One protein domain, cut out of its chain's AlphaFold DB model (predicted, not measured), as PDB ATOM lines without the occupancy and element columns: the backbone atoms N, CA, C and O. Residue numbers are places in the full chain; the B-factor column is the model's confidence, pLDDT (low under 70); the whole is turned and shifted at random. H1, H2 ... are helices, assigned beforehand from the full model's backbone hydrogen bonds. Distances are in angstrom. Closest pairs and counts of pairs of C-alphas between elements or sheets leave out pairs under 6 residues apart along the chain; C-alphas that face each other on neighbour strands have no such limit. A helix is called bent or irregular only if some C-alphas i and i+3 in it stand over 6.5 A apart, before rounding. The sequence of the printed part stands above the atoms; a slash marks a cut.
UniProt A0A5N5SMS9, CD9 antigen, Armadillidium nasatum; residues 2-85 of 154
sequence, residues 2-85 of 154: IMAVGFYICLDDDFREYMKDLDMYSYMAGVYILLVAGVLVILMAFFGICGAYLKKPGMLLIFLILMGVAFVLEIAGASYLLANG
ATOM      1  N   ILE A   2     134.475 115.255  98.836       76.19
ATOM      2  CA  ILE A   2     135.345 114.053  98.918       76.19
ATOM      3  C   ILE A   2     134.649 112.779  98.404       76.19
ATOM      4  O   ILE A   2     135.199 112.079  97.564       76.19
ATOM      5  N   MET A   3     133.402 112.533  98.820       72.12
ATOM      6  CA  MET A   3     132.601 111.406  98.313       72.12
ATOM      7  C   MET A   3     132.309 111.494  96.816       72.12
ATOM      8  O   MET A   3     132.306 110.474  96.152       72.12
ATOM      9  N   ALA A   4     132.089 112.695  96.274       76.94
ATOM     10  CA  ALA A   4     131.845 112.858  94.843       76.94
ATOM     11  C   ALA A   4     133.105 112.540  94.030       76.94
ATOM     12  O   ALA A   4     133.005 111.863  93.020       76.94
ATOM     13  N   VAL A   5     134.284 112.952  94.508       78.94
ATOM     14  CA  VAL A   5     135.572 112.610  93.884       78.94
ATOM     15  C   VAL A   5     135.851 111.109  93.992       78.94
ATOM     16  O   VAL A   5     136.155 110.480  92.987       78.94
ATOM     17  N   GLY A   6     135.686 110.508  95.175       74.31
ATOM     18  CA  GLY A   6     135.896 109.067  95.364       74.31
ATOM     19  C   GLY A   6     134.924 108.212  94.547       74.31
ATOM     20  O   GLY A   6     135.324 107.228  93.937       74.31
ATOM     21  N   PHE A   7     133.656 108.618  94.480       78.12
ATOM     22  CA  PHE A   7     132.644 107.932  93.682       78.12
ATOM     23  C   PHE A   7     132.860 108.140  92.180       78.12
ATOM     24  O   PHE A   7     132.711 107.185  91.432       78.12
ATOM     25  N   TYR A   8     133.284 109.334  91.746       79.81
ATOM     26  CA  TYR A   8     133.678 109.603  90.359       79.81
ATOM     27  C   TYR A   8     134.834 108.691  89.931       79.81
ATOM     28  O   TYR A   8     134.716 108.001  88.929       79.81
ATOM     29  N   ILE A   9     135.892 108.589  90.744       73.06
ATOM     30  CA  ILE A   9     137.039 107.702  90.479       73.06
ATOM     31  C   ILE A   9     136.619 106.219  90.440       73.06
ATOM     32  O   ILE A   9     137.185 105.442  89.679       73.06
ATOM     33  N   CYS A  10     135.633 105.807  91.248       67.62
ATOM     34  CA  CYS A  10     135.129 104.427  91.255       67.62
ATOM     35  C   CYS A  10     134.162 104.097  90.104       67.62
ATOM     36  O   CYS A  10     134.069 102.930  89.713       67.62
ATOM     37  N   LEU A  11     133.394 105.085  89.638       70.19
ATOM     38  CA  LEU A  11     132.385 104.926  88.589       70.19
ATOM     39  C   LEU A  11     132.945 105.078  87.183       70.19
ATOM     40  O   LEU A  11     132.321 104.588  86.248       70.19
ATOM     41  N   ASP A  12     134.066 105.769  87.033       76.38
ATOM     42  CA  ASP A  12     134.732 105.895  85.749       76.38
ATOM     43  C   ASP A  12     135.289 104.507  85.365       76.38
ATOM     44  O   ASP A  12     136.300 104.042  85.900       76.38
ATOM     45  N   ASP A  13     134.526 103.778  84.538       60.06
ATOM     46  CA  ASP A  13     134.789 102.380  84.174       60.06
ATOM     47  C   ASP A  13     136.139 102.238  83.457       60.06
ATOM     48  O   ASP A  13     136.840 101.256  83.707       60.06
ATOM     49  N   ASP A  14     136.554 103.261  82.698       62.50
ATOM     50  CA  ASP A  14     137.913 103.390  82.165       62.50
ATOM     51  C   ASP A  14     138.928 103.283  83.314       62.50
ATOM     52  O   ASP A  14     139.777 102.393  83.333       62.50
ATOM     53  N   PHE A  15     138.806 104.128  84.341       64.12
ATOM     54  CA  PHE A  15     139.716 104.140  85.492       64.12
ATOM     55  C   PHE A  15     139.735 102.799  86.238       64.12
ATOM     56  O   PHE A  15     140.799 102.344  86.658       64.12
ATOM     57  N   ARG A  16     138.582 102.136  86.391       59.69
ATOM     58  CA  ARG A  16     138.474 100.853  87.104       59.69
ATOM     59  C   ARG A  16     139.097  99.688  86.329       59.69
ATOM     60  O   ARG A  16     139.652  98.787  86.962       59.69
ATOM     61  N   GLU A  17     139.007  99.699  85.002       58.62
ATOM     62  CA  GLU A  17     139.619  98.703  84.116       58.62
ATOM     63  C   GLU A  17     141.136  98.925  84.006       58.62
ATOM     64  O   GLU A  17     141.893  97.988  84.263       58.62
ATOM     65  N   TYR A  18     141.591 100.179  83.850       57.16
ATOM     66  CA  TYR A  18     143.012 100.538  83.968       57.16
ATOM     67  C   TYR A  18     143.595 100.035  85.296       57.16
ATOM     68  O   TYR A  18     144.623  99.363  85.320       57.16
ATOM     69  N   MET A  19     142.926 100.308  86.417       54.97
ATOM     70  CA  MET A  19     143.432  99.990  87.755       54.97
ATOM     71  C   MET A  19     143.438  98.498  88.109       54.97
ATOM     72  O   MET A  19     144.204  98.096  88.987       54.97
ATOM     73  N   LYS A  20     142.606  97.681  87.453       53.06
ATOM     74  CA  LYS A  20     142.629  96.216  87.592       53.06
ATOM     75  C   LYS A  20     143.759  95.570  86.793       53.06
ATOM     76  O   LYS A  20     144.375  94.648  87.317       53.06
ATOM     77  N   ASP A  21     144.058  96.074  85.597       52.81
ATOM     78  CA  ASP A  21     145.199  95.606  84.792       52.81
ATOM     79  C   ASP A  21     146.555  96.053  85.365       52.81
ATOM     80  O   ASP A  21     147.580  95.425  85.122       52.81
ATOM     81  N   LEU A  22     146.552  97.115  86.172       53.91
ATOM     82  CA  LEU A  22     147.722  97.748  86.785       53.91
ATOM     83  C   LEU A  22     148.438  96.924  87.871       53.91
ATOM     84  O   LEU A  22     149.543  97.294  88.253       53.91
ATOM     85  N   ASP A  23     147.825  95.881  88.447       51.12
ATOM     86  CA  ASP A  23     148.348  95.133  89.619       51.12
ATOM     87  C   ASP A  23     148.810  96.052  90.790       51.12
ATOM     88  O   ASP A  23     149.580  95.686  91.683       51.12
ATOM     89  N   MET A  24     148.311  97.296  90.802       54.81
ATOM     90  CA  MET A  24     148.652  98.357  91.747       54.81
ATOM     91  C   MET A  24     147.734  98.286  92.962       54.81
ATOM     92  O   MET A  24     146.941  99.194  93.235       54.81
ATOM     93  N   TYR A  25     147.858  97.212  93.738       58.03
ATOM     94  CA  TYR A  25     147.105  97.036  94.985       58.03
ATOM     95  C   TYR A  25     147.205  98.262  95.920       58.03
ATOM     96  O   TYR A  25     146.240  98.643  96.584       58.03
ATOM     97  N   SER A  26     148.360  98.936  95.917       55.44
ATOM     98  CA  SER A  26     148.635 100.095  96.773       55.44
ATOM     99  C   SER A  26     147.789 101.332  96.430       55.44
ATOM    100  O   SER A  26     147.395 102.079  97.325       55.44
ATOM    101  N   TYR A  27     147.452 101.546  95.152       61.09
ATOM    102  CA  TYR A  27     146.646 102.701  94.745       61.09
ATOM    103  C   TYR A  27     145.148 102.455  94.991       61.09
ATOM    104  O   TYR A  27     144.446 103.338  95.488       61.09
ATOM    105  N   MET A  28     144.669 101.229  94.752       64.19
ATOM    106  CA  MET A  28     143.310 100.800  95.116       64.19
ATOM    107  C   MET A  28     143.032 100.994  96.615       64.19
ATOM    108  O   MET A  28     141.948 101.446  96.994       64.19
ATOM    109  N   ALA A  29     144.026 100.728  97.471       68.88
ATOM    110  CA  ALA A  29     143.921 100.970  98.906       68.88
ATOM    111  C   ALA A  29     143.707 102.460  99.235       68.88
ATOM    112  O   ALA A  29     142.850 102.790 100.054       68.88
ATOM    113  N   GLY A  30     144.424 103.366  98.561       72.75
ATOM    114  CA  GLY A  30     144.263 104.813  98.736       72.75
ATOM    115  C   GLY A  30     142.860 105.309  98.371       72.75
ATOM    116  O   GLY A  30     142.249 106.060  99.133       72.75
ATOM    117  N   VAL A  31     142.310 104.835  97.251       73.19
ATOM    118  CA  VAL A  31     140.945 105.180  96.814       73.19
ATOM    119  C   VAL A  31     139.898 104.677  97.812       73.19
ATOM    120  O   VAL A  31     138.988 105.422  98.179       73.19
ATOM    121  N   TYR A  32     140.055 103.454  98.326       76.56
ATOM    122  CA  TYR A  32     139.164 102.911  99.357       76.56
ATOM    123  C   TYR A  32     139.197 103.730 100.653       76.56
ATOM    124  O   TYR A  32     138.146 104.012 101.230       76.56
ATOM    125  N   ILE A  33     140.385 104.158 101.095       81.38
ATOM    126  CA  ILE A  33     140.546 105.005 102.287       81.38
ATOM    127  C   ILE A  33     139.825 106.345 102.100       81.38
ATOM    128  O   ILE A  33     139.106 106.780 103.001       81.38
ATOM    129  N   LEU A  34     139.953 106.976 100.927       79.75
ATOM    130  CA  LEU A  34     139.256 108.228 100.608       79.75
ATOM    131  C   LEU A  34     137.730 108.072 100.630       79.75
ATOM    132  O   LEU A  34     137.025 108.958 101.119       79.75
ATOM    133  N   LEU A  35     137.214 106.940 100.145       82.19
ATOM    134  CA  LEU A  35     135.781 106.646 100.137       82.19
ATOM    135  C   LEU A  35     135.251 106.449 101.566       82.19
ATOM    136  O   LEU A  35     134.269 107.085 101.953       82.19
ATOM    137  N   VAL A  36     135.939 105.648 102.386       84.38
ATOM    138  CA  VAL A  36     135.575 105.431 103.799       84.38
ATOM    139  C   VAL A  36     135.635 106.736 104.596       84.38
ATOM    140  O   VAL A  36     134.695 107.053 105.330       84.38
ATOM    141  N   ALA A  37     136.690 107.534 104.417       86.00
ATOM    142  CA  ALA A  37     136.807 108.849 105.044       86.00
ATOM    143  C   ALA A  37     135.651 109.776 104.629       86.00
ATOM    144  O   ALA A  37     135.055 110.450 105.467       86.00
ATOM    145  N   GLY A  38     135.274 109.758 103.348       84.50
ATOM    146  CA  GLY A  38     134.140 110.515 102.831       84.50
ATOM    147  C   GLY A  38     132.808 110.165 103.507       84.50
ATOM    148  O   GLY A  38     132.048 111.073 103.855       84.50
ATOM    149  N   VAL A  39     132.533 108.877 103.740       87.19
ATOM    150  CA  VAL A  39     131.324 108.422 104.452       87.19
ATOM    151  C   VAL A  39     131.326 108.920 105.897       87.19
ATOM    152  O   VAL A  39     130.315 109.444 106.367       87.19
ATOM    153  N   LEU A  40     132.462 108.816 106.593       86.94
ATOM    154  CA  LEU A  40     132.595 109.277 107.977       86.94
ATOM    155  C   LEU A  40     132.314 110.778 108.112       86.94
ATOM    156  O   LEU A  40     131.578 111.179 109.012       86.94
ATOM    157  N   VAL A  41     132.820 111.597 107.188       88.06
ATOM    158  CA  VAL A  41     132.573 113.049 107.178       88.06
ATOM    159  C   VAL A  41     131.085 113.364 106.991       88.06
ATOM    160  O   VAL A  41     130.560 114.247 107.668       88.06
ATOM    161  N   ILE A  42     130.375 112.632 106.124       87.38
ATOM    162  CA  ILE A  42     128.922 112.808 105.944       87.38
ATOM    163  C   ILE A  42     128.163 112.441 107.221       87.38
ATOM    164  O   ILE A  42     127.262 113.175 107.627       87.38
ATOM    165  N   LEU A  43     128.531 111.338 107.876       86.50
ATOM    166  CA  LEU A  43     127.909 110.930 109.137       86.50
ATOM    167  C   LEU A  43     128.143 111.972 110.234       86.50
ATOM    168  O   LEU A  43     127.197 112.357 110.922       86.50
ATOM    169  N   MET A  44     129.370 112.484 110.362       87.81
ATOM    170  CA  MET A  44     129.684 113.569 111.295       87.81
ATOM    171  C   MET A  44     128.852 114.822 110.998       87.81
ATOM    172  O   MET A  44     128.286 115.408 111.919       87.81
ATOM    173  N   ALA A  45     128.704 115.201 109.725       87.62
ATOM    174  CA  ALA A  45     127.881 116.340 109.325       87.62
ATOM    175  C   ALA A  45     126.393 116.137 109.665       87.62
ATOM    176  O   ALA A  45     125.750 117.055 110.177       87.62
ATOM    177  N   PHE A  46     125.853 114.934 109.447       86.25
ATOM    178  CA  PHE A  46     124.480 114.593 109.819       86.25
ATOM    179  C   PHE A  46     124.261 114.702 111.333       86.25
ATOM    180  O   PHE A  46     123.316 115.357 111.774       86.25
ATOM    181  N   PHE A  47     125.162 114.135 112.143       85.31
ATOM    182  CA  PHE A  47     125.082 114.253 113.602       85.31
ATOM    183  C   PHE A  47     125.233 115.697 114.087       85.31
ATOM    184  O   PHE A  47     124.543 116.084 115.030       85.31
ATOM    185  N   GLY A  48     126.059 116.510 113.426       84.88
ATOM    186  CA  GLY A  48     126.190 117.937 113.717       84.88
ATOM    187  C   GLY A  48     124.894 118.713 113.454       84.88
ATOM    188  O   GLY A  48     124.392 119.397 114.345       84.88
ATOM    189  N   ILE A  49     124.307 118.563 112.260       86.75
ATOM    190  CA  ILE A  49     123.082 119.280 111.862       86.75
ATOM    191  C   ILE A  49     121.877 118.806 112.685       86.75
ATOM    192  O   ILE A  49     121.150 119.626 113.249       86.75
ATOM    193  N   CYS A  50     121.674 117.492 112.812       84.12
ATOM    194  CA  CYS A  50     120.588 116.944 113.621       84.12
ATOM    195  C   CYS A  50     120.772 117.256 115.111       84.12
ATOM    196  O   CYS A  50     119.798 117.573 115.786       84.12
ATOM    197  N   GLY A  51     122.001 117.216 115.631       82.31
ATOM    198  CA  GLY A  51     122.299 117.570 117.021       82.31
ATOM    199  C   GLY A  51     121.978 119.031 117.336       82.31
ATOM    200  O   GLY A  51     121.377 119.314 118.375       82.31
ATOM    201  N   ALA A  52     122.298 119.944 116.414       82.19
ATOM    202  CA  ALA A  52     121.948 121.357 116.528       82.19
ATOM    203  C   ALA A  52     120.429 121.585 116.439       82.19
ATOM    204  O   ALA A  52     119.868 122.341 117.232       82.19
ATOM    205  N   TYR A  53     119.749 120.896 115.517       84.25
ATOM    206  CA  TYR A  53     118.312 121.068 115.294       84.25
ATOM    207  C   TYR A  53     117.450 120.463 116.412       84.25
ATOM    208  O   TYR A  53     116.513 121.102 116.889       84.25
ATOM    209  N   LEU A  54     117.771 119.253 116.886       81.06
ATOM    210  CA  LEU A  54     116.970 118.547 117.893       81.06
ATOM    211  C   LEU A  54     117.153 119.098 119.322       81.06
ATOM    212  O   LEU A  54     116.513 118.584 120.240       81.06
ATOM    213  N   LYS A  55     118.022 120.104 119.541       79.69
ATOM    214  CA  LYS A  55     118.410 120.632 120.870       79.69
ATOM    215  C   LYS A  55     118.752 119.530 121.886       79.69
ATOM    216  O   LYS A  55     118.596 119.716 123.090       79.69
ATOM    217  N   LYS A  56     119.204 118.361 121.416       79.31
ATOM    218  CA  LYS A  56     119.585 117.233 122.269       79.31
ATOM    219  C   LYS A  56     121.082 117.333 122.561       79.31
ATOM    220  O   LYS A  56     121.878 116.947 121.701       79.31
ATOM    221  N   PRO A  57     121.490 117.789 123.761       80.50
ATOM    222  CA  PRO A  57     122.902 118.022 124.068       80.50
ATOM    223  C   PRO A  57     123.753 116.750 123.943       80.50
ATOM    224  O   PRO A  57     124.917 116.832 123.567       80.50
ATOM    225  N   GLY A  58     123.166 115.566 124.165       82.12
ATOM    226  CA  GLY A  58     123.870 114.288 124.018       82.12
ATOM    227  C   GLY A  58     124.368 113.997 122.594       82.12
ATOM    228  O   GLY A  58     125.478 113.503 122.435       82.12
ATOM    229  N   MET A  59     123.602 114.343 121.551       80.25
ATOM    230  CA  MET A  59     124.037 114.131 120.158       80.25
ATOM    231  C   MET A  59     125.156 115.100 119.763       80.25
ATOM    232  O   MET A  59     126.086 114.720 119.054       80.25
ATOM    233  N   LEU A  60     125.093 116.333 120.272       85.12
ATOM    234  CA  LEU A  60     126.132 117.339 120.063       85.12
ATOM    235  C   LEU A  60     127.448 116.945 120.757       85.12
ATOM    236  O   LEU A  60     128.527 117.147 120.207       85.12
ATOM    237  N   LEU A  61     127.356 116.336 121.945       86.75
ATOM    238  CA  LEU A  61     128.510 115.837 122.692       86.75
ATOM    239  C   LEU A  61     129.222 114.702 121.941       86.75
ATOM    240  O   LEU A  61     130.445 114.710 121.843       86.75
ATOM    241  N   ILE A  62     128.470 113.763 121.356       86.56
ATOM    242  CA  ILE A  62     129.035 112.675 120.540       86.56
ATOM    243  C   ILE A  62     129.761 113.235 119.311       86.56
ATOM    244  O   ILE A  62     130.872 112.799 119.014       86.56
ATOM    245  N   PHE A  63     129.175 114.225 118.630       88.12
ATOM    246  CA  PHE A  63     129.827 114.905 117.509       88.12
ATOM    247  C   PHE A  63     131.163 115.540 117.924       88.12
ATOM    248  O   PHE A  63     132.177 115.316 117.267       88.12
ATOM    249  N   LEU A  64     131.188 116.266 119.048       88.75
ATOM    250  CA  LEU A  64     132.409 116.890 119.566       88.75
ATOM    251  C   LEU A  64     133.481 115.865 119.957       88.75
ATOM    252  O   LEU A  64     134.654 116.079 119.666       88.75
ATOM    253  N   ILE A  65     133.097 114.745 120.578       91.69
ATOM    254  CA  ILE A  65     134.041 113.676 120.938       91.69
ATOM    255  C   ILE A  65     134.640 113.045 119.677       91.69
ATOM    256  O   ILE A  65     135.857 112.903 119.591       91.69
ATOM    257  N   LEU A  66     133.810 112.700 118.688       87.94
ATOM    258  CA  LEU A  66     134.279 112.111 117.430       87.94
ATOM    259  C   LEU A  66     135.217 113.058 116.675       87.94
ATOM    260  O   LEU A  66     136.263 112.625 116.192       87.94
ATOM    261  N   MET A  67     134.880 114.349 116.620       90.12
ATOM    262  CA  MET A  67     135.731 115.371 116.009       90.12
ATOM    263  C   MET A  67     137.050 115.540 116.774       90.12
ATOM    264  O   MET A  67     138.110 115.632 116.160       90.12
ATOM    265  N   GLY A  68     137.009 115.524 118.110       93.44
ATOM    266  CA  GLY A  68     138.205 115.593 118.949       93.44
ATOM    267  C   GLY A  68     139.143 114.403 118.734       93.44
ATOM    268  O   GLY A  68     140.347 114.589 118.580       93.44
ATOM    269  N   VAL A  69     138.602 113.184 118.652       92.62
ATOM    270  CA  VAL A  69     139.390 111.979 118.349       92.62
ATOM    271  C   VAL A  69     140.004 112.065 116.951       92.62
ATOM    272  O   VAL A  69     141.192 111.787 116.801       92.62
ATOM    273  N   ALA A  70     139.237 112.491 115.942       90.88
ATOM    274  CA  ALA A  70     139.749 112.673 114.584       90.88
ATOM    275  C   ALA A  70     140.903 113.687 114.542       90.88
ATOM    276  O   ALA A  70     141.936 113.408 113.944       90.88
ATOM    277  N   PHE A  71     140.779 114.806 115.257       92.75
ATOM    278  CA  PHE A  71     141.822 115.826 115.334       92.75
ATOM    279  C   PHE A  71     143.119 115.306 115.972       92.75
ATOM    280  O   PHE A  71     144.215 115.547 115.466       92.75
ATOM    281  N   VAL A  72     143.015 114.536 117.060       95.44
ATOM    282  CA  VAL A  72     144.189 113.909 117.691       95.44
ATOM    283  C   VAL A  72     144.837 112.888 116.753       95.44
ATOM    284  O   VAL A  72     146.064 112.841 116.666       95.44
ATOM    285  N   LEU A  73     144.040 112.103 116.021       90.94
ATOM    286  CA  LEU A  73     144.547 111.158 115.022       90.94
ATOM    287  C   LEU A  73     145.235 111.868 113.852       90.94
ATOM    288  O   LEU A  73     146.288 111.409 113.417       90.94
ATOM    289  N   GLU A  74     144.696 112.990 113.370       89.62
ATOM    290  CA  GLU A  74     145.329 113.800 112.324       89.62
ATOM    291  C   GLU A  74     146.678 114.352 112.782       89.62
ATOM    292  O   GLU A  74     147.662 114.225 112.056       89.62
ATOM    293  N   ILE A  75     146.768 114.892 114.002       93.00
ATOM    294  CA  ILE A  75     148.039 115.381 114.556       93.00
ATOM    295  C   ILE A  75     149.029 114.234 114.750       93.00
ATOM    296  O   ILE A  75     150.205 114.382 114.413       93.00
ATOM    297  N   ALA A  76     148.585 113.091 115.275       91.88
ATOM    298  CA  ALA A  76     149.437 111.919 115.454       91.88
ATOM    299  C   ALA A  76     149.949 111.393 114.104       91.88
ATOM    300  O   ALA A  76     151.139 111.110 113.965       91.88
ATOM    301  N   GLY A  77     149.075 111.332 113.097       86.75
ATOM    302  CA  GLY A  77     149.409 110.952 111.728       86.75
ATOM    303  C   GLY A  77     150.384 111.931 111.082       86.75
ATOM    304  O   GLY A  77     151.420 111.512 110.577       86.75
ATOM    305  N   ALA A  78     150.116 113.234 111.162       86.94
ATOM    306  CA  ALA A  78     151.000 114.275 110.650       86.94
ATOM    307  C   ALA A  78     152.368 114.250 111.343       86.94
ATOM    308  O   ALA A  78     153.394 114.319 110.675       86.94
ATOM    309  N   SER A  79     152.402 114.077 112.665       86.75
ATOM    310  CA  SER A  79     153.648 113.970 113.435       86.75
ATOM    311  C   SER A  79     154.435 112.718 113.057       86.75
ATOM    312  O   SER A  79     155.646 112.791 112.859       86.75
ATOM    313  N   TYR A  80     153.756 111.578 112.898       84.62
ATOM    314  CA  TYR A  80     154.372 110.336 112.435       84.62
ATOM    315  C   TYR A  80     154.932 110.483 111.019       84.62
ATOM    316  O   TYR A  80     156.059 110.060 110.763       84.62
ATOM    317  N   LEU A  81     154.177 111.109 110.114       81.06
ATOM    318  CA  LEU A  81     154.605 111.397 108.748       81.06
ATOM    319  C   LEU A  81     155.773 112.379 108.712       81.06
ATOM    320  O   LEU A  81     156.658 112.201 107.894       81.06
ATOM    321  N   LEU A  82     155.823 113.381 109.590       79.94
ATOM    322  CA  LEU A  82     156.914 114.354 109.627       79.94
ATOM    323  C   LEU A  82     158.196 113.736 110.206       79.94
ATOM    324  O   LEU A  82     159.279 113.890 109.633       79.94
ATOM    325  N   ALA A  83     158.062 112.971 111.294       77.69
ATOM    326  CA  ALA A  83     159.155 112.238 111.930       77.69
ATOM    327  C   ALA A  83     159.734 111.156 111.005       77.69
ATOM    328  O   ALA A  83     160.947 110.987 110.934       77.69
ATOM    329  N   ASN A  84     158.873 110.472 110.247       67.00
ATOM    330  CA  ASN A  84     159.258 109.495 109.229       67.00
ATOM    331  C   ASN A  84     159.238 110.079 107.806       67.00
ATOM    332  O   ASN A  84     159.159 109.317 106.846       67.00
ATOM    333  N   GLY A  85     159.281 111.393 107.625       55.44
ATOM    334  CA  GLY A  85     159.235 112.031 106.299       55.44
ATOM    335  C   GLY A  85     160.440 112.918 106.039       55.44
ATOM    336  O   GLY A  85     160.839 113.127 104.895       55.44
TER     337      GLY A  85
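AT A GLANCE: This is residues 2 to 85 of the 154 residues of the protein "CD9 antigen" of Armadillidium nasatum (UniProt A0A5N5SMS9). Two long helices, H3 and H4, make a narrow V that is joined at one end, and residues 68 to 85, of which 68 to 83 belong to H4, stick out free. The short helix H1 packs on H3 at residues 31 to 39, on the side away from H4, and the small helix H2 makes a corner with H1 near the beginning of H3. The printed part has 84 residues with four named helices, in the order H1, H2, H3, H4, and no named strand; the class is all helix. The whole is loose, with a radius of gyration of the C-alphas of 17.1 A, and flat, spanning 51 by 35 by 13 A.

IN THESE COORDINATES: Find C-alpha 25 at (147.105, 97.036, 94.985); from there H3, residues 25 to 53, runs 42.7 A to C-alpha 53 at (118.312, 121.068, 115.294). H4, residues 57 to 83, covers 38.7 A from its first to its last C-alpha and ends at C-alpha 83, at (159.155, 112.238, 111.930). Go back to Ile 2, where H1, residues 2 to 11, begins; H2, residues 13 to 21, comes next. No helix is bent or irregular.

HOW THE PARTS SIT: Begin at H3. H4 touches it and runs the opposite way at a shallow tilt of 31 degrees; the two are a helical hairpin. Look at residues 44 to 52 of H3 and 57 to 67 of H4, where they touch: the closest C-alphas, those of Gly 51 and Leu 60, are 4.9 A apart. H1 touches H3 at residues 31 to 39 of H3, with the C-alphas of Met 3 and Gly 38 closest at 4.9 A. These two run opposite ways at a steep tilt of 42 degrees. H1 and H2 only just touch, with 3 pairs of C-alphas within 8 A, and only at the corner by their link; the closest C-alphas are those of Cys 10 and Arg 16, 6.4 A apart, and the lines are about perpendicular at 73 degrees. H2 and H3 are close but not clearly touching: the C-alphas of Met 19 and Met 28, their closest, are 7.4 A apart. H4 is apart from H1 and from H2. In H1, H2, H3 and H4 every O i to N i+4 pair is within hydrogen-bond range.

THE WHOLE: The two C-alphas farthest apart, those of Asp 21 and Lys 55, are 51.4 A from each other. The printed part has no cut, and its three links are tight. Besides residues 68 to 85, residues 21 to 26 and 53 to 58 stand free. The mean pLDDT of the printed part is 77.9; look for values under 70 at residue 10, residues 13 to 29 and residues 84 to 85.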